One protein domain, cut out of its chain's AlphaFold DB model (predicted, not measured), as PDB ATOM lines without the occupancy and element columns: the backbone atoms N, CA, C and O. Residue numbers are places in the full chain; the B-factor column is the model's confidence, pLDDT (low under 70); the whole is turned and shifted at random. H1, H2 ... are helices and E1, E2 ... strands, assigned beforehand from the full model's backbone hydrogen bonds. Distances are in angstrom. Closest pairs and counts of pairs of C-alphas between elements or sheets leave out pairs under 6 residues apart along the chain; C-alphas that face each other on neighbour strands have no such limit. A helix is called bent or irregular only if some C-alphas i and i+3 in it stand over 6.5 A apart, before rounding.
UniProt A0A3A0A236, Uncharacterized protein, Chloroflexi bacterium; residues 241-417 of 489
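What this domain is: This is residues 241 to 417 of the 489 residues of an uncharacterized protein of Chloroflexi bacterium (UniProt A0A3A0A236). A strongly twisted seven-stranded sheet is built round a long antiparallel ribbon of E2 and E3, both of which turn sharply; E5, E6 and E7 extend it from the bent part of E2, and E4 lines the other side of the ribbon along E3. H1 covers E5, H4 sits beside the strands on the same face, H2 lies at the far end of the ribbon, and H3 lies off the sheet in the stretch between E4 and E5. The printed part has 177 residues with four named helices and seven named strands, which follow each other along the chain as E1, H1, E2, H2, E3, E4, H3, E5, E6, E7 and H4; the sheet is branched at E2 and mixed, with E1 and E2 parallel neighbours and the neighbour pairs E2 and E3, E2 and E5, E3 and E4, E5 and E6, and E6 and E7 antiparallel. The class is mixed, helices and strands, though under half of the residues are in named elements. The whole is compact and rounded, with a radius of gyration of the C-alphas of 16.2 A and spans of 47 by 36 by 33 A.

How they stand to each other: E1, residues 241 to 243, is an edge strand parallel to E2, residues 266 to 282, with N 242 and O 280 3.2 A apart. With H1, residues 257 to 263, between them, they form a strand-helix-strand unit, two parallel neighbour strands with a helix between. E2 bends by 124 degrees at residue 269, and its pairing is staggered: E1 and E5, residues 356 to 363, lie on one side of it, beside residues 279 to 282 and 266 to 271. E3, residues 301 to 316, lies on the other side, antiparallel, with N 273 and O 308 2.7 A apart. H1 is on the sheet over E5, at a height over the sheet of 9.3 A, and runs along the strands at 2 degrees to E5 on the local plane. H2, residues 291 to 295, is only just not on the sheet, with 4 pairs of C-alphas within 10 A. E3 and E4, residues 328 to 332, form a hairpin, with N 307 and O 329 2.8 A apart. H3, residues 337 to 343, is not on the sheet and is apart from E3. E5 is antiparallel to E2, with N 359 and O 268 2.7 A apart. E5, E6, residues 378 to 382, and E7, residues 385 to 388, form a meander, each strand the antiparallel neighbour of the one before; N 379 and O 358 are 2.8 A apart, and N 380 and O 387 2.9 A. H4, residues 407 to 416, is on the same face as H1 but over none of the strands, at a height of 4.2 A, only just above the sheet's level; its closest C-alpha pair with E3 is Val 411 and Ile 315, 7.0 A. H1 and H4 only just touch, with 3 pairs of C-alphas within 8 A, Val 261 and Val 414 closest at 6.5 A; they run the same way at a steep tilt of 52 degrees. In H1, H2, H3 and H4 every O i to N i+4 pair is within hydrogen-bond range.

Where its parts are: E1 begins at C-alpha 241, (-67.023, 38.523, 10.091). E2 is 25.0 A long and E3 32.6 A, bending by 107 degrees at residue 313. E4 is 13.4 A long. E5, 19.7 A, begins at C-alpha 356, (-41.036, 30.741, 18.418), and bends by 56 degrees at residue 360; its residues 362 to 363 pair antiparallel with residues 369 to 370. E6 is 12.9 A long and E7 10.2 A. H1 is 10.4 A long, H3 10.0 A and H4 14.3 A; H4 ends at C-alpha 416, (-42.250, 35.743, 42.993).

The domain as a whole: The C-alphas farthest apart, those of Gly 296 and Gly 383, are 49.7 A apart. The printed part has no cut. The links E1 to H1, E3 to E4, H3 to E5, E5 to E6 and E7 to H4 are long. The mean pLDDT of the printed part is 80.3; 42 residues are under 70, among them residues 241 to 252 and 280 to 303.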
ATOM      1  N   ASP A 241     -66.800  37.282   9.328       40.38
ATOM      2  CA  ASP A 241     -67.023  38.523  10.091       40.38
ATOM      3  C   ASP A 241     -67.313  38.154  11.561       40.38
ATOM      4  O   ASP A 241     -68.195  37.331  11.832       40.38
ATOM      5  N   ARG A 242     -66.597  38.756  12.527       47.78
ATOM      6  CA  ARG A 242     -66.856  38.566  13.971       47.78
ATOM      7  C   ARG A 242     -66.869  39.886  14.742       47.78
ATOM      8  O   ARG A 242     -65.985  40.726  14.593       47.78
ATOM      9  N   SER A 243     -67.825  40.011  15.664       42.59
ATOM     10  CA  SER A 243     -67.800  41.006  16.740       42.59
ATOM     11  C   SER A 243     -67.173  40.370  17.984       42.59
ATOM     12  O   SER A 243     -67.807  39.532  18.629       42.59
ATOM     13  N   SER A 244     -65.936  40.730  18.324       45.34
ATOM     14  CA  SER A 244     -65.291  40.271  19.559       45.34
ATOM     15  C   SER A 244     -64.594  41.423  20.266       45.34
ATOM     16  O   SER A 244     -64.116  42.369  19.642       45.34
ATOM     17  N   ILE A 245     -64.574  41.351  21.594       45.78
ATOM     18  CA  ILE A 245     -64.016  42.390  22.446       45.78
ATOM     19  C   ILE A 245     -62.497  42.382  22.244       45.78
ATOM     20  O   ILE A 245     -61.824  41.396  22.543       45.78
ATOM     21  N   TRP A 246     -61.982  43.502  21.732       51.94
ATOM     22  CA  TRP A 246     -60.563  43.852  21.654       51.94
ATOM     23  C   TRP A 246     -60.001  44.019  23.061       51.94
ATOM     24  O   TRP A 246     -59.883  45.117  23.601       51.94
ATOM     25  N   ALA A 247     -59.757  42.888  23.695       44.41
ATOM     26  CA  ALA A 247     -59.423  42.823  25.095       44.41
ATOM     27  C   ALA A 247     -57.896  42.823  25.279       44.41
ATOM     28  O   ALA A 247     -57.327  43.694  25.937       44.41
ATOM     29  N   GLY A 248     -57.225  41.868  24.642       47.03
ATOM     30  CA  GLY A 248     -55.807  41.618  24.841       47.03
ATOM     31  C   GLY A 248     -54.869  42.321  23.870       47.03
ATOM     32  O   GLY A 248     -53.825  41.756  23.620       47.03
ATOM     33  N   PHE A 249     -55.187  43.472  23.275       55.53
ATOM     34  CA  PHE A 249     -54.213  44.156  22.414       55.53
ATOM     35  C   PHE A 249     -54.208  45.660  22.660       55.53
ATOM     36  O   PHE A 249     -55.150  46.367  22.293       55.53
ATOM     37  N   ARG A 250     -53.137  46.149  23.289       61.44
ATOM     38  CA  ARG A 250     -52.886  47.576  23.484       61.44
ATOM     39  C   ARG A 250     -51.523  47.950  22.912       61.44
ATOM     40  O   ARG A 250     -50.522  47.264  23.090       61.44
ATOM     41  N   TRP A 251     -51.484  49.098  22.247       62.84
ATOM     42  CA  TRP A 251     -50.244  49.744  21.817       62.84
ATOM     43  C   TRP A 251     -49.683  50.599  22.955       62.84
ATOM     44  O   TRP A 251     -49.513  51.808  22.812       62.84
ATOM     45  N   VAL A 252     -49.499  49.991  24.125       65.94
ATOM     46  CA  VAL A 252     -48.979  50.679  25.308       65.94
ATOM     47  C   VAL A 252     -47.601  50.114  25.582       65.94
ATOM     48  O   VAL A 252     -47.467  48.920  25.854       65.94
ATOM     49  N   VAL A 253     -46.596  50.981  25.470       77.31
ATOM     50  CA  VAL A 253     -45.241  50.678  25.928       77.31
ATOM     51  C   VAL A 253     -45.329  50.478  27.443       77.31
ATOM     52  O   VAL A 253     -45.826  51.379  28.115       77.31
ATOM     53  N   PRO A 254     -44.938  49.311  27.970       85.94
ATOM     54  CA  PRO A 254     -44.914  49.083  29.407       85.94
ATOM     55  C   PRO A 254     -43.830  49.933  30.073       85.94
ATOM     56  O   PRO A 254     -42.717  50.032  29.554       85.94
ATOM     57  N   ASP A 255     -44.137  50.485  31.244       86.38
ATOM     58  CA  ASP A 255     -43.223  51.315  32.035       86.38
ATOM     59  C   ASP A 255     -42.252  50.464  32.870       86.38
ATOM     60  O   ASP A 255     -41.230  50.955  33.347       86.38
ATOM     61  N   SER A 256     -42.557  49.178  33.081       90.81
ATOM     62  CA  SER A 256     -41.701  48.269  33.848       90.81
ATOM     63  C   SER A 256     -41.899  46.803  33.476       90.81
ATOM     64  O   SER A 256     -42.931  46.408  32.933       90.81
ATOM     65  N   LEU A 257     -40.935  45.960  33.858       91.12
ATOM     66  CA  LEU A 257     -41.069  44.516  33.693       91.12
ATOM     67  C   LEU A 257     -42.220  43.936  34.533       91.12
ATOM     68  O   LEU A 257     -42.929  43.042  34.067       91.12
ATOM     69  N   GLN A 258     -42.425  44.465  35.743       92.06
ATOM     70  CA  GLN A 258     -43.509  44.041  36.630       92.06
ATOM     71  C   GLN A 258     -44.879  44.273  35.985       92.06
ATOM     72  O   GLN A 258     -45.721  43.386  36.034       92.06
ATOM     73  N   GLU A 259     -45.082  45.414  35.321       89.25
ATOM     74  CA  GLU A 259     -46.345  45.728  34.641       89.25
ATOM     75  C   GLU A 259     -46.708  44.672  33.583       89.25
ATOM     76  O   GLU A 259     -47.834  44.172  33.561       89.25
ATOM     77  N   ILE A 260     -45.745  44.264  32.747       90.25
ATOM     78  CA  ILE A 260     -45.990  43.237  31.721       90.25
ATOM     79  C   ILE A 260     -46.368  41.903  32.378       90.25
ATOM     80  O   ILE A 260     -47.275  41.208  31.912       90.25
ATOM     81  N   VAL A 261     -45.679  41.545  33.465       93.19
ATOM     82  CA  VAL A 261     -45.941  40.316  34.221       93.19
ATOM     83  C   VAL A 261     -47.316  40.363  34.890       93.19
ATOM     84  O   VAL A 261     -48.023  39.355  34.873       93.19
ATOM     85  N   ASP A 262     -47.730  41.500  35.436       89.88
ATOM     86  CA  ASP A 262     -49.015  41.659  36.126       89.88
ATOM     87  C   ASP A 262     -50.208  41.545  35.167       89.88
ATOM     88  O   ASP A 262     -51.272  41.056  35.549       89.88
ATOM     89  N   HIS A 263     -50.039  41.926  33.899       87.44
ATOM     90  CA  HIS A 263     -51.088  41.805  32.882       87.44
ATOM     91  C   HIS A 263     -51.173  40.421  32.216       87.44
ATOM     92  O   HIS A 263     -52.160  40.123  31.530       87.44
ATOM     93  N   ALA A 264     -50.180  39.554  32.423       91.75
ATOM     94  CA  ALA A 264     -50.124  38.231  31.813       91.75
ATOM     95  C   ALA A 264     -50.746  37.154  32.716       91.75
ATOM     96  O   ALA A 264     -50.213  36.805  33.777       91.75
ATOM     97  N   SER A 265     -51.865  36.581  32.266       90.88
ATOM     98  CA  SER A 265     -52.502  35.436  32.925       90.88
ATOM     99  C   SER A 265     -51.781  34.125  32.613       90.88
ATOM    100  O   SER A 265     -51.664  33.272  33.487       90.88
ATOM    101  N   LEU A 266     -51.258  33.986  31.393       94.44
ATOM    102  CA  LEU A 266     -50.535  32.809  30.913       94.44
ATOM    103  C   LEU A 266     -49.177  33.260  30.359       94.44
ATOM    104  O   LEU A 266     -49.123  34.157  29.521       94.44
ATOM    105  N   ILE A 267     -48.077  32.664  30.827       97.56
ATOM    106  CA  ILE A 267     -46.720  32.959  30.340       97.56
ATOM    107  C   ILE A 267     -46.076  31.654  29.885       97.56
ATOM    108  O   ILE A 267     -45.860  30.744  30.691       97.56
ATOM    109  N   VAL A 268     -45.776  31.562  28.591       97.75
ATOM    110  CA  VAL A 268     -45.321  30.325  27.944       97.75
ATOM    111  C   VAL A 268     -44.228  30.594  26.924       97.75
ATOM    112  O   VAL A 268     -44.220  31.637  26.278       97.75
ATOM    113  N   ILE A 269     -43.339  29.628  26.721       97.75
ATOM    114  CA  ILE A 269     -42.535  29.550  25.501       97.75
ATOM    115  C   ILE A 269     -43.272  28.619  24.547       97.75
ATOM    116  O   ILE A 269     -43.577  27.481  24.911       97.75
ATOM    117  N   ALA A 270     -43.590  29.113  23.356       97.81
ATOM    118  CA  ALA A 270     -44.383  28.372  22.388       97.81
ATOM    119  C   ALA A 270     -43.965  28.683  20.950       97.81
ATOM    120  O   ALA A 270     -43.458  29.768  20.647       97.81
ATOM    121  N   GLU A 271     -44.226  27.723  20.072       97.75
ATOM    122  CA  GLU A 271     -44.195  27.903  18.626       97.75
ATOM    123  C   GLU A 271     -45.591  28.295  18.122       97.75
ATOM    124  O   GLU A 271     -46.612  27.769  18.578       97.75
ATOM    125  N   VAL A 272     -45.642  29.230  17.177       96.00
ATOM    126  CA  VAL A 272     -46.863  29.603  16.464       96.00
ATOM    127  C   VAL A 272     -47.230  28.457  15.530       96.00
ATOM    128  O   VAL A 272     -46.523  28.169  14.568       96.00
ATOM    129  N   GLY A 273     -48.335  27.791  15.825       94.69
ATOM    130  CA  GLY A 273     -48.852  26.673  15.053       94.69
ATOM    131  C   GLY A 273     -49.708  27.117  13.871       94.69
ATOM    132  O   GLY A 273     -49.462  28.133  13.213       94.69
ATOM    133  N   GLU A 274     -50.716  26.302  13.573       91.56
ATOM    134  CA  GLU A 274     -51.613  26.536  12.448       91.56
ATOM    135  C   GLU A 274     -52.566  27.712  12.687       91.56
ATOM    136  O   GLU A 274     -52.979  28.013  13.813       91.56
ATOM    137  N   VAL A 275     -52.933  28.363  11.585       88.56
ATOM    138  CA  VAL A 275     -53.980  29.379  11.559       88.56
ATOM    139  C   VAL A 275     -55.328  28.674  11.647       88.56
ATOM    140  O   VAL A 275     -55.700  27.926  10.746       88.56
ATOM    141  N   VAL A 276     -56.060  28.925  12.731       88.56
ATOM    142  CA  VAL A 276     -57.408  28.387  12.944       88.56
ATOM    143  C   VAL A 276     -58.399  29.114  12.047       88.56
ATOM    144  O   VAL A 276     -59.232  28.491  11.392       88.56
ATOM    145  N   GLU A 277     -58.319  30.444  12.030       83.50
ATOM    146  CA  GLU A 277     -59.250  31.299  11.298       83.50
ATOM    147  C   GLU A 277     -58.624  32.675  11.037       83.50
ATOM    148  O   GLU A 277     -57.865  33.184  11.864       83.50
ATOM    149  N   GLN A 278     -58.978  33.297   9.909       78.00
ATOM    150  CA  GLN A 278     -58.736  34.717   9.641       78.00
ATOM    151  C   GLN A 278     -60.065  35.389   9.321       78.00
ATOM    152  O   GLN A 278     -60.882  34.849   8.572       78.00
ATOM    153  N   TYR A 279     -60.301  36.556   9.906       71.62
ATOM    154  CA  TYR A 279     -61.593  37.226   9.821       71.62
ATOM    155  C   TYR A 279     -61.449  38.736   9.987       71.62
ATOM    156  O   TYR A 279     -60.461  39.234  10.530       71.62
ATOM    157  N   ASN A 280     -62.452  39.481   9.527       63.75
ATOM    158  CA  ASN A 280     -62.553  40.893   9.861       63.75
ATOM    159  C   ASN A 280     -63.056  41.010  11.293       63.75
ATOM    160  O   ASN A 280     -64.164  40.578  11.629       63.75
ATOM    161  N   LEU A 281     -62.232  41.620  12.129       64.94
ATOM    162  CA  LEU A 281     -62.573  41.922  13.498       64.94
ATOM    163  C   LEU A 281     -62.984  43.389  13.593       64.94
ATOM    164  O   LEU A 281     -62.226  44.307  13.265       64.94
ATOM    165  N   GLU A 282     -64.212  43.607  14.045       62.53
ATOM    166  CA  GLU A 282     -64.742  44.937  14.309       62.53
ATOM    167  C   GLU A 282     -64.250  45.423  15.679       62.53
ATOM    168  O   GLU A 282     -64.414  44.730  16.685       62.53
ATOM    169  N   GLY A 283     -63.627  46.606  15.732       55.94
ATOM    170  CA  GLY A 283     -63.264  47.224  17.009       55.94
ATOM    171  C   GLY A 283     -64.507  47.431  17.879       55.94
ATOM    172  O   GLY A 283     -65.543  47.857  17.374       55.94
ATOM    173  N   VAL A 284     -64.420  47.156  19.179       52.16
ATOM    174  CA  VAL A 284     -65.537  47.299  20.127       52.16
ATOM    175  C   VAL A 284     -65.195  48.396  21.135       52.16
ATOM    176  O   VAL A 284     -64.122  48.392  21.731       52.16
ATOM    177  N   GLY A 285     -66.088  49.371  21.293       47.06
ATOM    178  CA  GLY A 285     -65.977  50.440  22.276       47.06
ATOM    179  C   GLY A 285     -66.153  49.929  23.708       47.06
ATOM    180  O   GLY A 285     -66.562  48.797  23.951       47.06
ATOM    181  N   GLN A 286     -65.885  50.795  24.687       48.69
ATOM    182  CA  GLN A 286     -65.923  50.451  26.120       48.69
ATOM    183  C   GLN A 286     -67.264  49.890  26.609       48.69
ATOM    184  O   GLN A 286     -67.317  49.158  27.590       48.69
ATOM    185  N   ASN A 287     -68.355  50.243  25.933       49.78
ATOM    186  CA  ASN A 287     -69.704  49.764  26.222       49.78
ATOM    187  C   ASN A 287     -69.997  48.377  25.620       49.78
ATOM    188  O   ASN A 287     -71.153  47.952  25.614       49.78
ATOM    189  N   GLY A 288     -68.990  47.701  25.059       48.97
ATOM    190  CA  GLY A 288     -69.165  46.428  24.368       48.97
ATOM    191  C   GLY A 288     -69.880  46.556  23.019       48.97
ATOM    192  O   GLY A 288     -70.217  45.535  22.427       48.97
ATOM    193  N   GLN A 289     -70.126  47.777  22.528       51.41
ATOM    194  CA  GLN A 289     -70.728  48.014  21.215       51.41
ATOM    195  C   GLN A 289     -69.653  48.247  20.160       51.41
ATOM    196  O   GLN A 289     -68.624  48.841  20.473       51.41
ATOM    197  N   PRO A 290     -69.878  47.854  18.901       52.84
ATOM    198  CA  PRO A 290     -68.922  48.121  17.844       52.84
ATOM    199  C   PRO A 290     -68.595  49.617  17.698       52.84
ATOM    200  O   PRO A 290     -69.486  50.472  17.695       52.84
ATOM    201  N   MET A 291     -67.308  49.948  17.575       51.53
ATOM    202  CA  MET A 291     -66.810  51.325  17.502       51.53
ATOM    203  C   MET A 291     -67.388  52.089  16.309       51.53
ATOM    204  O   MET A 291     -67.644  53.284  16.437       51.53
ATOM    205  N   GLY A 292     -67.646  51.429  15.174       52.69
ATOM    206  CA  GLY A 292     -68.262  52.083  14.011       52.69
ATOM    207  C   GLY A 292     -69.625  52.694  14.344       52.69
ATOM    208  O   GLY A 292     -69.877  53.876  14.098       52.69
ATOM    209  N   ALA A 293     -70.473  51.918  15.023       48.12
ATOM    210  CA  ALA A 293     -71.818  52.338  15.401       48.12
ATOM    211  C   ALA A 293     -71.823  53.512  16.397       48.12
ATOM    212  O   ALA A 293     -72.679  54.390  16.306       48.12
ATOM    213  N   ALA A 294     -70.862  53.558  17.326       43.66
ATOM    214  CA  ALA A 294     -70.802  54.594  18.360       43.66
ATOM    215  C   ALA A 294     -70.403  55.985  17.826       43.66
ATOM    216  O   ALA A 294     -70.772  56.992  18.429       43.66
ATOM    217  N   TYR A 295     -69.677  56.048  16.704       42.94
ATOM    218  CA  TYR A 295     -69.143  57.301  16.151       42.94
ATOM    219  C   TYR A 295     -69.718  57.680  14.780       42.94
ATOM    220  O   TYR A 295     -69.277  58.663  14.190       42.94
ATOM    221  N   GLY A 296     -70.695  56.927  14.258       37.72
ATOM    222  CA  GLY A 296     -71.241  57.157  12.914       37.72
ATOM    223  C   GLY A 296     -70.200  56.980  11.800       37.72
ATOM    224  O   GLY A 296     -70.360  57.526  10.710       37.72
ATOM    225  N   LEU A 297     -69.122  56.247  12.087       37.19
ATOM    226  CA  LEU A 297     -68.077  55.886  11.136       37.19
ATOM    227  C   LEU A 297     -68.345  54.465  10.640       37.19
ATOM    228  O   LEU A 297     -68.883  53.637  11.373       37.19
ATOM    229  N   SER A 298     -67.940  54.155   9.404       42.03
ATOM    230  CA  SER A 298     -67.853  52.749   9.001       42.03
ATOM    231  C   SER A 298     -66.954  52.031  10.011       42.03
ATOM    232  O   SER A 298     -65.924  52.604  10.392       42.03
ATOM    233  N   PRO A 299     -67.336  50.848  10.516       47.78
ATOM    234  CA  PRO A 299     -66.523  50.162  11.495       47.78
ATOM    235  C   PRO A 299     -65.090  50.019  11.019       47.78
ATOM    236  O   PRO A 299     -64.838  49.534   9.917       47.78
ATOM    237  N   ALA A 300     -64.150  50.447  11.863       44.62
ATOM    238  CA  ALA A 300     -62.748  50.119  11.683       44.62
ATOM    239  C   ALA A 300     -62.628  48.595  11.816       44.62
ATOM    240  O   ALA A 300     -62.575  48.049  12.919       44.62
ATOM    241  N   ARG A 301     -62.705  47.918  10.670       58.22
ATOM    242  CA  ARG A 301     -62.491  46.485  10.532       58.22
ATOM    243  C   ARG A 301     -61.001  46.287  10.342       58.22
ATOM    244  O   ARG A 301     -60.425  46.807   9.389       58.22
ATOM    245  N   MET A 302     -60.386  45.561  11.260       60.94
ATOM    246  CA  MET A 302     -59.018  45.098  11.095       60.94
ATOM    247  C   MET A 302     -59.055  43.596  10.890       60.94
ATOM    248  O   MET A 302     -59.798  42.896  11.572       60.94
ATOM    249  N   ILE A 303     -58.258  43.097   9.953       67.19
ATOM    250  CA  ILE A 303     -58.097  41.655   9.809       67.19
ATOM    251  C   ILE A 303     -57.415  41.141  11.079       67.19
ATOM    252  O   ILE A 303     -56.448  41.746  11.547       67.19
ATOM    253  N   ALA A 304     -57.946  40.070  11.650       79.75
ATOM    254  CA  ALA A 304     -57.349  39.350  12.757       79.75
ATOM    255  C   ALA A 304     -57.210  37.875  12.389       79.75
ATOM    256  O   ALA A 304     -57.971  37.347  11.571       79.75
ATOM    257  N   ALA A 305     -56.258  37.220  13.037       84.12
ATOM    258  CA  ALA A 305     -56.040  35.794  12.928       84.12
ATOM    259  C   ALA A 305     -56.046  35.158  14.315       84.12
ATOM    260  O   ALA A 305     -55.388  35.654  15.235       84.12
ATOM    261  N   ASP A 306     -56.759  34.045  14.433       90.88
ATOM    262  CA  ASP A 306     -56.666  33.143  15.572       90.88
ATOM    263  C   ASP A 306     -55.704  32.011  15.174       90.88
ATOM    264  O   ASP A 306     -55.912  31.328  14.167       90.88
ATOM    265  N   VAL A 307     -54.632  31.823  15.940       93.50
ATOM    266  CA  VAL A 307     -53.600  30.801  15.714       93.50
ATOM    267  C   VAL A 307     -53.475  29.898  16.934       93.50
ATOM    268  O   VAL A 307     -53.617  30.352  18.072       93.50
ATOM    269  N   LEU A 308     -53.201  28.615  16.718       95.38
ATOM    270  CA  LEU A 308     -52.884  27.702  17.816       95.38
ATOM    271  C   LEU A 308     -51.440  27.897  18.265       95.38
ATOM    272  O   LEU A 308     -50.545  28.019  17.435       95.38
ATOM    273  N   LEU A 309     -51.204  27.892  19.573       97.44
ATOM    274  CA  LEU A 309     -49.857  27.843  20.128       97.44
ATOM    275  C   LEU A 309     -49.484  26.413  20.510       97.44
ATOM    276  O   LEU A 309     -50.179  25.759  21.292       97.44
ATOM    277  N   ASN A 310     -48.340  25.963  20.005       96.94
ATOM    278  CA  ASN A 310     -47.695  24.728  20.424       96.94
ATOM    279  C   ASN A 310     -46.801  25.051  21.627       96.94
ATOM    280  O   ASN A 310     -45.701  25.577  21.471       96.94
ATOM    281  N   VAL A 311     -47.313  24.814  22.835       97.31
ATOM    282  CA  VAL A 311     -46.631  25.176  24.087       97.31
ATOM    283  C   VAL A 311     -45.495  24.196  24.391       97.31
ATOM    284  O   VAL A 311     -45.745  23.014  24.622       97.31
ATOM    285  N   ASP A 312     -44.265  24.708  24.459       95.50
ATOM    286  CA  ASP A 312     -43.070  23.938  24.831       95.50
ATOM    287  C   ASP A 312     -42.839  23.953  26.343       95.50
ATOM    288  O   ASP A 312     -42.506  22.940  26.959       95.50
ATOM    289  N   GLN A 313     -42.962  25.141  26.936       96.88
ATOM    290  CA  GLN A 313     -42.650  25.386  28.335       96.88
ATOM    291  C   GLN A 313     -43.667  26.347  28.932       96.88
ATOM    292  O   GLN A 313     -44.000  27.375  28.344       96.88
ATOM    293  N   VAL A 314     -44.112  26.025  30.142       97.12
ATOM    294  CA  VAL A 314     -45.002  26.866  30.936       97.12
ATOM    295  C   VAL A 314     -44.196  27.507  32.055       97.12
ATOM    296  O   VAL A 314     -43.522  26.803  32.804       97.12
ATOM    297  N   ILE A 315     -44.259  28.833  32.150       96.62
ATOM    298  CA  ILE A 315     -43.637  29.618  33.228       96.62
ATOM    299  C   ILE A 315     -44.720  30.057  34.222       96.62
ATOM    300  O   ILE A 315     -44.529  29.976  35.431       96.62
ATOM    301  N   ARG A 316     -45.896  30.450  33.720       95.06
ATOM    302  CA  ARG A 316     -47.102  30.707  34.517       95.06
ATOM    303  C   ARG A 316     -48.306  30.125  33.800       95.06
ATOM    304  O   ARG A 316     -48.478  30.421  32.625       95.06
ATOM    305  N   ASP A 317     -49.138  29.364  34.504       93.31
ATOM    306  CA  ASP A 317     -50.388  28.805  33.977       93.31
ATOM    307  C   ASP A 317     -51.603  29.494  34.615       93.31
ATOM    308  O   ASP A 317     -51.634  29.696  35.832       93.31
ATOM    309  N   ASP A 318     -52.624  29.794  33.813       89.38
ATOM    310  CA  ASP A 318     -53.954  30.198  34.294       89.38
ATOM    311  C   ASP A 318     -54.897  28.991  34.487       89.38
ATOM    312  O   ASP A 318     -56.069  29.149  34.841       89.38
ATOM    313  N   GLY A 319     -54.374  27.783  34.258       89.12
ATOM    314  CA  GLY A 319     -55.059  26.500  34.347       89.12
ATOM    315  C   GLY A 319     -55.464  25.936  32.985       89.12
ATOM    316  O   GLY A 319     -55.879  24.776  32.925       89.12
ATOM    317  N   ALA A 320     -55.349  26.707  31.898       88.38
ATOM    318  CA  ALA A 320     -55.684  26.229  30.559       88.38
ATOM    319  C   ALA A 320     -54.741  25.113  30.096       88.38
ATOM    320  O   ALA A 320     -55.216  24.096  29.582       88.38
ATOM    321  N   VAL A 321     -53.430  25.255  30.323       88.06
ATOM    322  CA  VAL A 321     -52.455  24.255  29.859       88.06
ATOM    323  C   VAL A 321     -52.558  22.979  30.690       88.06
ATOM    324  O   VAL A 321     -52.622  21.886  30.124       88.06
ATOM    325  N   ALA A 322     -52.669  23.093  32.016       86.12
ATOM    326  CA  ALA A 322     -52.915  21.948  32.894       86.12
ATOM    327  C   ALA A 322     -54.205  21.185  32.535       86.12
ATOM    328  O   ALA A 322     -54.252  19.959  32.653       86.12
ATOM    329  N   ALA A 323     -55.237  21.890  32.063       80.00
ATOM    330  CA  ALA A 323     -56.481  21.293  31.579       80.00
ATOM    331  C   ALA A 323     -56.389  20.716  30.153       80.00
ATOM    332  O   ALA A 323     -57.385  20.189  29.657       80.00
ATOM    333  N   GLN A 324     -55.227  20.809  29.494       89.06
ATOM    334  CA  GLN A 324     -55.017  20.440  28.088       89.06
ATOM    335  C   GLN A 324     -55.953  21.188  27.126       89.06
ATOM    336  O   GLN A 324     -56.320  20.675  26.067       89.06
ATOM    337  N   ALA A 325     -56.363  22.402  27.498       86.06
ATOM    338  CA  ALA A 325     -57.145  23.255  26.624       86.06
ATOM    339  C   ALA A 325     -56.245  23.834  25.515       86.06
ATOM    340  O   ALA A 325     -55.083  24.159  25.776       86.06
ATOM    341  N   PRO A 326     -56.760  23.994  24.283       89.88
ATOM    342  CA  PRO A 326     -56.009  24.645  23.221       89.88
ATOM    343  C   PRO A 326     -55.741  26.110  23.580       89.88
ATOM    344  O   PRO A 326     -56.661  26.853  23.932       89.88
ATOM    345  N   VAL A 327     -54.485  26.538  23.449       95.62
ATOM    346  CA  VAL A 327     -54.097  27.942  23.619       95.62
ATOM    347  C   VAL A 327     -54.227  28.632  22.266       95.62
ATOM    348  O   VAL A 327     -53.363  28.499  21.402       95.62
ATOM    349  N   VAL A 328     -55.338  29.340  22.071       94.56
ATOM    350  CA  VAL A 328     -55.612  30.095  20.842       94.56
ATOM    351  C   VAL A 328     -55.182  31.542  21.038       94.56
ATOM    352  O   VAL A 328     -55.794  32.272  21.818       94.56
ATOM    353  N   LEU A 329     -54.140  31.958  20.326       93.44
ATOM    354  CA  LEU A 329     -53.663  33.334  20.296       93.44
ATOM    355  C   LEU A 329     -54.358  34.105  19.173       93.44
ATOM    356  O   LEU A 329     -54.327  33.697  18.017       93.44
ATOM    357  N   ARG A 330     -54.929  35.257  19.509       89.81
ATOM    358  CA  ARG A 330     -55.496  36.219  18.571       89.81
ATOM    359  C   ARG A 330     -54.522  37.360  18.330       89.81
ATOM    360  O   ARG A 330     -54.103  38.031  19.277       89.81
ATOM    361  N   VAL A 331     -54.216  37.625  17.067       85.69
ATOM    362  CA  VAL A 331     -53.344  38.732  16.651       85.69
ATOM    363  C   VAL A 331     -53.961  39.552  15.521       85.69
ATOM    364  O   VAL A 331     -54.729  39.014  14.723       85.69
ATOM    365  N   PRO A 332     -53.634  40.852  15.420       75.81
ATOM    366  CA  PRO A 332     -53.957  41.630  14.235       75.81
ATOM    367  C   PRO A 332     -53.128  41.204  13.030       75.81
ATOM    368  O   PRO A 332     -51.969  40.802  13.150       75.81
ATOM    369  N   GLY A 333     -53.708  41.442  11.864       72.31
ATOM    370  CA  GLY A 333     -53.074  41.247  10.581       72.31
ATOM    371  C   GLY A 333     -53.376  39.886   9.982       72.31
ATOM    372  O   GLY A 333     -54.277  39.159  10.397       72.31
ATOM    373  N   VAL A 334     -52.609  39.607   8.941       69.56
ATOM    374  CA  VAL A 334     -52.743  38.435   8.100       69.56
ATOM    375  C   VAL A 334     -51.516  37.556   8.318       69.56
ATOM    376  O   VAL A 334     -50.390  38.061   8.327       69.56
ATOM    377  N   ILE A 335     -51.726  36.252   8.501       74.69
ATOM    378  CA  ILE A 335     -50.646  35.289   8.755       74.69
ATOM    379  C   ILE A 335     -50.294  34.580   7.450       74.69
ATOM    380  O   ILE A 335     -50.834  33.523   7.127       74.69
ATOM    381  N   ASP A 336     -49.401  35.196   6.681       74.81
ATOM    382  CA  ASP A 336     -48.844  34.641   5.446       74.81
ATOM    383  C   ASP A 336     -47.371  35.044   5.256       74.81
ATOM    384  O   ASP A 336     -46.877  35.985   5.882       74.81
ATOM    385  N   GLU A 337     -46.673  34.323   4.375       71.81
ATOM    386  CA  GLU A 337     -45.245  34.523   4.101       71.81
ATOM    387  C   GLU A 337     -44.934  35.941   3.593       71.81
ATOM    388  O   GLU A 337     -43.911  36.528   3.947       71.81
ATOM    389  N   PHE A 338     -45.815  36.525   2.779       64.06
ATOM    390  CA  PHE A 338     -45.626  37.867   2.238       64.06
ATOM    391  C   PHE A 338     -45.777  38.928   3.332       64.06
ATOM    392  O   PHE A 338     -44.907  39.791   3.468       64.06
ATOM    393  N   SER A 339     -46.835  38.839   4.136       68.06
ATOM    394  CA  SER A 339     -47.113  39.698   5.288       68.06
ATOM    395  C   SER A 339     -45.982  39.619   6.319       68.06
ATOM    396  O   SER A 339     -45.515  40.656   6.805       68.06
ATOM    397  N   GLN A 340     -45.454  38.423   6.594       78.25
ATOM    398  CA  GLN A 340     -44.261  38.257   7.428       78.25
ATOM    399  C   GLN A 340     -43.042  38.950   6.796       78.25
ATOM    400  O   GLN A 340     -42.365  39.741   7.455       78.25
ATOM    401  N   ALA A 341     -42.775  38.708   5.508       69.19
ATOM    402  CA  ALA A 341     -41.604  39.249   4.823       69.19
ATOM    403  C   ALA A 341     -41.577  40.785   4.798       69.19
ATOM    404  O   ALA A 341     -40.512  41.374   4.983       69.19
ATOM    405  N   ILE A 342     -42.724  41.443   4.593       62.28
ATOM    406  CA  ILE A 342     -42.795  42.914   4.563       62.28
ATOM    407  C   ILE A 342     -42.795  43.544   5.960       62.28
ATOM    408  O   ILE A 342     -42.399  44.698   6.100       62.28
ATOM    409  N   SER A 343     -43.239  42.815   6.988       71.25
ATOM    410  CA  SER A 343     -43.343  43.345   8.352       71.25
ATOM    411  C   SER A 343     -42.126  43.029   9.219       71.25
ATOM    412  O   SER A 343     -41.984  43.636  10.276       71.25
ATOM    413  N   ARG A 344     -41.225  42.135   8.791       74.50
ATOM    414  CA  ARG A 344     -40.100  41.634   9.603       74.50
ATOM    415  C   ARG A 344     -39.221  42.722  10.222       74.50
ATOM    416  O   ARG A 344     -38.806  42.578  11.366       74.50
ATOM    417  N   GLU A 345     -38.961  43.786   9.470       72.69
ATOM    418  CA  GLU A 345     -38.141  44.930   9.901       72.69
ATOM    419  C   GLU A 345     -38.988  46.068  10.492       72.69
ATOM    420  O   GLU A 345     -38.468  47.111  10.887       72.69
ATOM    421  N   SER A 346     -40.309  45.893  10.546       65.94
ATOM    422  CA  SER A 346     -41.209  46.894  11.102       65.94
ATOM    423  C   SER A 346     -41.136  46.925  12.617       65.94
ATOM    424  O   SER A 346     -40.763  45.954  13.265       65.94
ATOM    425  N   TYR A 347     -41.567  48.033  13.210       70.19
ATOM    426  CA  TYR A 347     -41.685  48.127  14.663       70.19
ATOM    427  C   TYR A 347     -42.677  47.093  15.244       70.19
ATOM    428  O   TYR A 347     -42.558  46.703  16.402       70.19
ATOM    429  N   TYR A 348     -43.598  46.584  14.416       74.62
ATOM    430  CA  TYR A 348     -44.622  45.609  14.784       74.62
ATOM    431  C   TYR A 348     -44.673  44.447  13.781       74.62
ATOM    432  O   TYR A 348     -45.611  44.353  12.987       74.62
ATOM    433  N   PRO A 349     -43.665  43.556  13.784       78.50
ATOM    434  CA  PRO A 349     -43.621  42.453  12.841       78.50
ATOM    435  C   PRO A 349     -44.787  41.500  13.096       78.50
ATOM    436  O   PRO A 349     -45.109  41.202  14.253       78.50
ATOM    437  N   PHE A 350     -45.419  41.002  12.037       81.88
ATOM    438  CA  PHE A 350     -46.453  39.978  12.169       81.88
ATOM    439  C   PHE A 350     -45.839  38.664  12.664       81.88
ATOM    440  O   PHE A 350     -44.684  38.363  12.363       81.88
ATOM    441  N   ILE A 351     -46.600  37.907  13.464       86.69
ATOM    442  CA  ILE A 351     -46.224  36.517  13.757       86.69
ATOM    443  C   ILE A 351     -46.441  35.664  12.510       86.69
ATOM    444  O   ILE A 351     -47.322  35.957  11.701       86.69
ATOM    445  N   TYR A 352     -45.682  34.587  12.388       89.81
ATOM    446  CA  TYR A 352     -45.886  33.587  11.357       89.81
ATOM    447  C   TYR A 352     -45.759  32.177  11.920       89.81
ATOM    448  O   TYR A 352     -45.105  31.959  12.937       89.81
ATOM    449  N   THR A 353     -46.394  31.213  11.257       89.69
ATOM    450  CA  THR A 353     -46.300  29.803  11.633       89.69
ATOM    451  C   THR A 353     -44.841  29.339  11.649       89.69
ATOM    452  O   THR A 353     -44.072  29.628  10.731       89.69
ATOM    453  N   GLY A 354     -44.467  28.612  12.699       92.19
ATOM    454  CA  GLY A 354     -43.099  28.173  12.968       92.19
ATOM    455  C   GLY A 354     -42.254  29.184  13.746       92.19
ATOM    456  O   GLY A 354     -41.183  28.823  14.237       92.19
ATOM    457  N   ASP A 355     -42.705  30.434  13.899       93.56
ATOM    458  CA  ASP A 355     -42.011  31.384  14.765       93.56
ATOM    459  C   ASP A 355     -42.158  30.964  16.233       93.56
ATOM    460  O   ASP A 355     -43.211  30.501  16.672       93.56
ATOM    461  N   ARG A 356     -41.098  31.164  17.018       95.81
ATOM    462  CA  ARG A 356     -41.036  30.741  18.418       95.81
ATOM    463  C   ARG A 356     -40.734  31.922  19.327       95.81
ATOM    464  O   ARG A 356     -39.757  32.638  19.102       95.81
ATOM    465  N   TYR A 357     -41.536  32.089  20.375       97.06
ATOM    466  CA  TYR A 357     -41.433  33.224  21.295       97.06
ATOM    467  C   TYR A 357     -41.684  32.822  22.746       97.06
ATOM    468  O   TYR A 357     -42.309  31.800  23.035       97.06
ATOM    469  N   LEU A 358     -41.230  33.682  23.654       97.88
ATOM    470  CA  LEU A 358     -41.762  33.793  25.005       97.88
ATOM    471  C   LEU A 358     -42.993  34.711  24.952       97.88
ATOM    472  O   LEU A 358     -42.878  35.910  24.707       97.88
ATOM    473  N   PHE A 359     -44.173  34.144  25.155       97.12
ATOM    474  CA  PHE A 359     -45.445  34.847  25.139       97.12
ATOM    475  C   PHE A 359     -45.909  35.200  26.550       97.12
ATOM    476  O   PHE A 359     -45.942  34.345  27.435       97.12
ATOM    477  N   LEU A 360     -46.337  36.448  26.720       95.88
ATOM    478  CA  LEU A 360     -47.046  36.959  27.884       95.88
ATOM    479  C   LEU A 360     -48.487  37.253  27.474       95.88
ATOM    480  O   LEU A 360     -48.778  38.259  26.825       95.88
ATOM    481  N   LEU A 361     -49.376  36.327  27.801       93.75
ATOM    482  CA  LEU A 361     -50.719  36.261  27.253       93.75
ATOM    483  C   LEU A 361     -51.753  36.745  28.259       93.75
ATOM    484  O   LEU A 361     -51.791  36.298  29.409       93.75
ATOM    485  N   THR A 362     -52.645  37.605  27.784       89.44
ATOM    486  CA  THR A 362     -53.826  38.044  28.528       89.44
ATOM    487  C   THR A 362     -55.051  37.344  27.971       89.44
ATOM    488  O   THR A 362     -55.260  37.305  26.757       89.44
ATOM    489  N   ARG A 363     -55.871  36.783  28.858       85.44
ATOM    490  CA  ARG A 363     -57.076  36.056  28.466       85.44
ATOM    491  C   ARG A 363     -58.184  37.009  28.012       85.44
ATOM    492  O   ARG A 363     -58.583  37.915  28.740       85.44
ATOM    493  N   ASN A 364     -58.712  36.774  26.817       80.75
ATOM    494  CA  ASN A 364     -59.896  37.446  26.300       80.75
ATOM    495  C   ASN A 364     -61.176  36.841  26.915       80.75
ATOM    496  O   ASN A 364     -61.178  35.678  27.331       80.75
ATOM    497  N   PRO A 365     -62.302  37.581  26.929       75.31
ATOM    498  CA  PRO A 365     -63.570  37.088  27.476       75.31
ATOM    499  C   PRO A 365     -64.118  35.822  26.801       75.31
ATOM    500  O   PRO A 365     -64.826  35.047  27.437       75.31
ATOM    501  N   ASP A 366     -63.797  35.607  25.525       74.44
ATOM    502  CA  ASP A 366     -64.201  34.424  24.756       74.44
ATOM    503  C   ASP A 366     -63.284  33.205  24.978       74.44
ATOM    504  O   ASP A 366     -63.497  32.154  24.378       74.44
ATOM    505  N   GLY A 367     -62.278  33.333  25.848       83.38
ATOM    506  CA  GLY A 367     -61.330  32.275  26.184       83.38
ATOM    507  C   GLY A 367     -60.105  32.198  25.272       83.38
ATOM    508  O   GLY A 367     -59.200  31.431  25.593       83.38
ATOM    509  N   THR A 368     -60.042  32.991  24.196       89.56
ATOM    510  CA  THR A 368     -58.798  33.183  23.426       89.56
ATOM    511  C   THR A 368     -57.798  34.037  24.211       89.56
ATOM    512  O   THR A 368     -58.114  34.562  25.280       89.56
ATOM    513  N   TYR A 369     -56.589  34.206  23.688       91.00
ATOM    514  CA  TYR A 369     -55.531  35.015  24.288       91.00
ATOM    515  C   TYR A 369     -55.115  36.165  23.371       91.00
ATOM    516  O   TYR A 369     -55.257  36.073  22.156       91.00
ATOM    517  N   GLY A 370     -54.588  37.246  23.942       89.38
ATOM    518  CA  GLY A 370     -54.002  38.370  23.206       89.38
ATOM    519  C   GLY A 370     -52.685  38.863  23.815       89.38
ATOM    520  O   GLY A 370     -52.299  38.452  24.911       89.38
ATOM    521  N   LEU A 371     -52.007  39.750  23.084       88.62
ATOM    522  CA  LEU A 371     -50.767  40.435  23.467       88.62
ATOM    523  C   LEU A 371     -51.044  41.837  24.039       88.62
ATOM    524  O   LEU A 371     -51.108  42.815  23.287       88.62
ATOM    525  N   TYR A 372     -51.199  41.958  25.362       85.31
ATOM    526  CA  TYR A 372     -51.627  43.223  25.974       85.31
ATOM    527  C   TYR A 372     -50.673  44.383  25.679       85.31
ATOM    528  O   TYR A 372     -51.148  45.443  25.293       85.31
ATOM    529  N   HIS A 373     -49.358  44.166  25.751       84.12
ATOM    530  CA  HIS A 373     -48.330  45.133  25.353       84.12
ATOM    531  C   HIS A 373     -47.719  44.801  23.980       84.12
ATOM    532  O   HIS A 373     -46.533  45.019  23.757       84.12
ATOM    533  N   SER A 374     -48.481  44.217  23.050       83.12
ATOM    534  CA  SER A 374     -48.060  43.976  21.658       83.12
ATOM    535  C   SER A 374     -46.622  43.392  21.530       83.12
ATOM    536  O   SER A 374     -46.444  42.266  22.014       83.12
ATOM    537  N   PRO A 375     -45.566  44.045  20.972       84.06
ATOM    538  CA  PRO A 375     -44.255  43.404  20.819       84.06
ATOM    539  C   PRO A 375     -43.504  43.204  22.148       84.06
ATOM    540  O   PRO A 375     -42.537  42.448  22.173       84.06
ATOM    541  N   TRP A 376     -43.929  43.840  23.246       89.19
ATOM    542  CA  TRP A 376     -43.374  43.617  24.590       89.19
ATOM    543  C   TRP A 376     -44.040  42.443  25.317       89.19
ATOM    544  O   TRP A 376     -43.474  41.897  26.257       89.19
ATOM    545  N   SER A 377     -45.212  42.000  24.851       91.75
ATOM    546  CA  SER A 377     -45.867  40.765  25.306       91.75
ATOM    547  C   SER A 377     -45.472  39.533  24.479       91.75
ATOM    548  O   SER A 377     -45.931  38.423  24.745       91.75
ATOM    549  N   ARG A 378     -44.619  39.712  23.468       93.25
ATOM    550  CA  ARG A 378     -44.065  38.656  22.615       93.25
ATOM    551  C   ARG A 378     -42.557  38.852  22.545       93.25
ATOM    552  O   ARG A 378     -42.080  39.701  21.804       93.25
ATOM    553  N   LEU A 379     -41.802  38.077  23.310       95.94
ATOM    554  CA  LEU A 379     -40.365  38.269  23.479       95.94
ATOM    555  C   LEU A 379     -39.561  37.207  22.728       95.94
ATOM    556  O   LEU A 379     -39.954  36.043  22.627       95.94
ATOM    557  N   ILE A 380     -38.407  37.614  22.208       96.06
ATOM    558  CA  ILE A 380     -37.413  36.717  21.618       96.06
ATOM    559  C   ILE A 380     -36.422  36.337  22.717       96.06
ATOM    560  O   ILE A 380     -35.865  37.213  23.380       96.06
ATOM    561  N   VAL A 381     -36.191  35.036  22.884       95.94
ATOM    562  CA  VAL A 381     -35.140  34.502  23.759       95.94
ATOM    563  C   VAL A 381     -33.855  34.377  22.936       95.94
ATOM    564  O   VAL A 381     -33.756  33.501  22.076       95.94
ATOM    565  N   ASP A 382     -32.892  35.269  23.170       92.88
ATOM    566  CA  ASP A 382     -31.591  35.310  22.491       92.88
ATOM    567  C   ASP A 382     -30.473  34.959  23.480       92.88
ATOM    568  O   ASP A 382     -29.926  35.815  24.182       92.88
ATOM    569  N   GLY A 383     -30.176  33.661  23.582       93.00
ATOM    570  CA  GLY A 383     -29.313  33.136  24.636       93.00
ATOM    571  C   GLY A 383     -29.941  33.374  26.009       93.00
ATOM    572  O   GLY A 383     -31.023  32.870  26.292       93.00
ATOM    573  N   GLU A 384     -29.261  34.147  26.853       93.50
ATOM    574  CA  GLU A 384     -29.754  34.525  28.183       93.50
ATOM    575  C   GLU A 384     -30.593  35.808  28.168       93.50
ATOM    576  O   GLU A 384     -31.266  36.098  29.153       93.50
ATOM    577  N   MET A 385     -30.572  36.587  27.082       96.00
ATOM    578  CA  MET A 385     -31.232  37.892  27.014       96.00
ATOM    579  C   MET A 385     -32.638  37.790  26.429       96.00
ATOM    580  O   MET A 385     -32.885  37.053  25.471       96.00
ATOM    581  N   LEU A 386     -33.547  38.605  26.960       96.44
ATOM    582  CA  LEU A 386     -34.852  38.840  26.360       96.44
ATOM    583  C   LEU A 386     -34.804  40.072  25.462       96.44
ATOM    584  O   LEU A 386     -34.211  41.097  25.803       96.44
ATOM    585  N   ARG A 387     -35.448  39.975  24.301       95.25
ATOM    586  CA  ARG A 387     -35.584  41.070  23.337       95.25
ATOM    587  C   ARG A 387     -37.043  41.291  22.993       95.25
ATOM    588  O   ARG A 387     -37.802  40.324  22.879       95.25
ATOM    589  N   ALA A 388     -37.421  42.545  22.769       89.69
ATOM    590  CA  ALA A 388     -38.727  42.847  22.203       89.69
ATOM    591  C   ALA A 388     -38.820  42.242  20.796       89.69
ATOM    592  O   ALA A 388     -37.858  42.278  20.022       89.69
ATOM    593  N   SER A 389     -39.975  41.689  20.433       86.94
ATOM    594  CA  SER A 389     -40.198  41.204  19.070       86.94
ATOM    595  C   SER A 389     -40.627  42.357  18.158       86.94
ATOM    596  O   SER A 389     -41.720  42.343  17.593       86.94
ATOM    597  N   ASN A 390     -39.768  43.368  18.045       80.38
ATOM    598  CA  ASN A 390     -39.835  44.437  17.051       80.38
ATOM    599  C   ASN A 390     -38.754  44.212  15.974       80.38
ATOM    600  O   ASN A 390     -37.906  43.330  16.113       80.38
ATOM    601  N   GLY A 391     -38.781  44.982  14.887       72.62
ATOM    602  CA  GLY A 391     -37.812  44.883  13.787       72.62
ATOM    603  C   GLY A 391     -36.355  45.027  14.244       72.62
ATOM    604  O   GLY A 391     -35.554  44.132  13.967       72.62
ATOM    605  N   PRO A 392     -36.015  46.071  15.027       78.00
ATOM    606  CA  PRO A 392     -34.676  46.235  15.598       78.00
ATOM    607  C   PRO A 392     -34.239  45.125  16.570       78.00
ATOM    608  O   PRO A 392     -33.040  44.934  16.775       78.00
ATOM    609  N   LYS A 393     -35.188  44.387  17.165       87.06
ATOM    610  CA  LYS A 393     -34.967  43.345  18.185       87.06
ATOM    611  C   LYS A 393     -34.115  43.848  19.345       87.06
ATOM    612  O   LYS A 393     -33.136  43.213  19.757       87.06
ATOM    613  N   GLU A 394     -34.466  45.022  19.844       88.81
ATOM    614  CA  GLU A 394     -33.745  45.653  20.943       88.81
ATOM    615  C   GLU A 394     -33.817  44.785  22.207       88.81
ATOM    616  O   GLU A 394     -34.832  44.112  22.441       88.81
ATOM    617  N   PRO A 395     -32.743  44.754  23.020       93.75
ATOM    618  CA  PRO A 395     -32.804  44.143  24.340       93.75
ATOM    619  C   PRO A 395     -33.953  44.745  25.146       93.75
ATOM    620  O   PRO A 395     -34.178  45.954  25.106       93.75
ATOM    621  N   LEU A 396     -34.693  43.903  25.863       93.25
ATOM    622  CA  LEU A 396     -35.766  44.372  26.725       93.25
ATOM    623  C   LEU A 396     -35.146  45.139  27.900       93.25
ATOM    624  O   LEU A 396     -34.408  44.556  28.693       93.25
ATOM    625  N   GLN A 397     -35.426  46.436  27.985       91.12
ATOM    626  CA  GLN A 397     -34.871  47.354  28.976       91.12
ATOM    627  C   GLN A 397     -35.898  48.458  29.269       91.12
ATOM    628  O   GLN A 397     -36.562  48.927  28.346       91.12
ATOM    629  N   PHE A 398     -36.032  48.849  30.540       86.62
ATOM    630  CA  PHE A 398     -37.033  49.828  31.000       86.62
ATOM    631  C   PHE A 398     -36.405  51.113  31.547       86.62
ATOM    632  O   PHE A 398     -36.929  52.196  31.310       86.62
ATOM    633  N   ASP A 399     -35.255  51.008  32.216       81.19
ATOM    634  CA  ASP A 399     -34.449  52.148  32.660       81.19
ATOM    635  C   ASP A 399     -33.065  52.083  31.997       81.19
ATOM    636  O   ASP A 399     -32.450  51.018  31.911       81.19
ATOM    637  N   GLU A 400     -32.548  53.225  31.541       74.94
ATOM    638  CA  GLU A 400     -31.203  53.346  30.960       74.94
ATOM    639  C   GLU A 400     -30.094  52.917  31.940       74.94
ATOM    640  O   GLU A 400     -29.004  52.524  31.516       74.94
ATOM    641  N   ASN A 401     -30.367  52.984  33.245       74.31
ATOM    642  CA  ASN A 401     -29.451  52.585  34.316       74.31
ATOM    643  C   ASN A 401     -29.564  51.099  34.686       74.31
ATOM    644  O   ASN A 401     -28.696  50.581  35.395       74.31
ATOM    645  N   GLU A 402     -30.613  50.417  34.229       81.00
ATOM    646  CA  GLU A 402     -30.791  48.980  34.406       81.00
ATOM    647  C   GLU A 402     -30.180  48.228  33.220       81.00
ATOM    648  O   GLU A 402     -30.220  48.678  32.078       81.00
ATOM    649  N   GLY A 403     -29.562  47.076  33.484       88.62
ATOM    650  CA  GLY A 403     -29.087  46.208  32.407       88.62
ATOM    651  C   GLY A 403     -30.254  45.577  31.632       88.62
ATOM    652  O   GLY A 403     -31.381  45.556  32.130       88.62
ATOM    653  N   PRO A 404     -30.003  45.011  30.437       93.50
ATOM    654  CA  PRO A 404     -31.003  44.225  29.722       93.50
ATOM    655  C   PRO A 404     -31.584  43.096  30.575       93.50
ATOM    656  O   PRO A 404     -30.857  42.427  31.314       93.50
ATOM    657  N   VAL A 405     -32.882  42.841  30.423       95.38
ATOM    658  CA  VAL A 405     -33.572  41.760  31.132       95.38
ATOM    659  C   VAL A 405     -33.085  40.402  30.625       95.38
ATOM    660  O   VAL A 405     -33.123  40.113  29.423       95.38
ATOM    661  N   THR A 406     -32.661  39.542  31.552       96.44
ATOM    662  CA  THR A 406     -32.326  38.142  31.265       96.44
ATOM    663  C   THR A 406     -33.534  37.231  31.465       96.44
ATOM    664  O   THR A 406     -34.461  37.555  32.211       96.44
ATOM    665  N   LEU A 407     -33.524  36.060  30.823       95.88
ATOM    666  CA  LEU A 407     -34.559  35.045  31.014       95.88
ATOM    667  C   LEU A 407     -34.626  34.573  32.475       95.88
ATOM    668  O   LEU A 407     -35.717  34.360  32.989       95.88
ATOM    669  N   GLU A 408     -33.483  34.439  33.151       95.69
ATOM    670  CA  GLU A 408     -33.428  34.037  34.563       95.69
ATOM    671  C   GLU A 408     -34.103  35.073  35.469       95.69
ATOM    672  O   GLU A 408     -35.020  34.724  36.208       95.69
ATOM    673  N   ALA A 409     -33.727  36.353  35.344       94.25
ATOM    674  CA  ALA A 409     -34.328  37.434  36.127       94.25
ATOM    675  C   ALA A 409     -35.835  37.565  35.854       94.25
ATOM    676  O   ALA A 409     -36.624  37.828  36.760       94.25
ATOM    677  N   PHE A 410     -36.245  37.343  34.602       96.38
ATOM    678  CA  PHE A 410     -37.651  37.311  34.223       96.38
ATOM    679  C   PHE A 410     -38.415  36.176  34.916       96.38
ATOM    680  O   PHE A 410     -39.477  36.414  35.489       96.38
ATOM    681  N   VAL A 411     -37.890  34.949  34.875       96.19
ATOM    682  CA  VAL A 411     -38.532  33.784  35.505       96.19
ATOM    683  C   VAL A 411     -38.608  33.967  37.019       96.19
ATOM    684  O   VAL A 411     -39.682  33.775  37.586       96.19
ATOM    685  N   GLU A 412     -37.527  34.425  37.658       95.44
ATOM    686  CA  GLU A 412     -37.511  34.722  39.095       95.44
ATOM    687  C   GLU A 412     -38.587  35.755  39.468       95.44
ATOM    688  O   GLU A 412     -39.305  35.585  40.457       95.44
ATOM    689  N   LEU A 413     -38.761  36.805  38.660       94.94
ATOM    690  CA  LEU A 413     -39.820  37.787  38.884       94.94
ATOM    691  C   LEU A 413     -41.216  37.162  38.770       94.94
ATOM    692  O   LEU A 413     -42.081  37.423  39.610       94.94
ATOM    693  N   VAL A 414     -41.450  36.341  37.742       95.56
ATOM    694  CA  VAL A 414     -42.750  35.699  37.502       95.56
ATOM    695  C   VAL A 414     -43.127  34.751  38.638       95.56
ATOM    696  O   VAL A 414     -44.291  34.765  39.050       95.56
ATOM    697  N   GLU A 415     -42.168  33.975  39.148       93.00
ATOM    698  CA  GLU A 415     -42.346  33.034  40.263       93.00
ATOM    699  C   GLU A 415     -42.629  33.744  41.594       93.00
ATOM    700  O   GLU A 415     -43.404  33.246  42.412       93.00
ATOM    701  N   ASN A 416     -42.041  34.926  41.796       91.94
ATOM    702  CA  ASN A 416     -42.250  35.743  42.993       91.94
ATOM    703  C   ASN A 416     -43.476  36.670  42.902       91.94
ATOM    704  O   ASN A 416     -43.870  37.277  43.901       91.94
ATOM    705  N   SER A 417     -44.091  36.783  41.725       89.12
ATOM    706  CA  SER A 417     -45.276  37.610  41.500       89.12
ATOM    707  C   SER A 417     -46.557  36.812  41.731       89.12
ATOM    708  O   SER A 417     -46.693  35.668  41.295       89.12
TER     709      SER A 417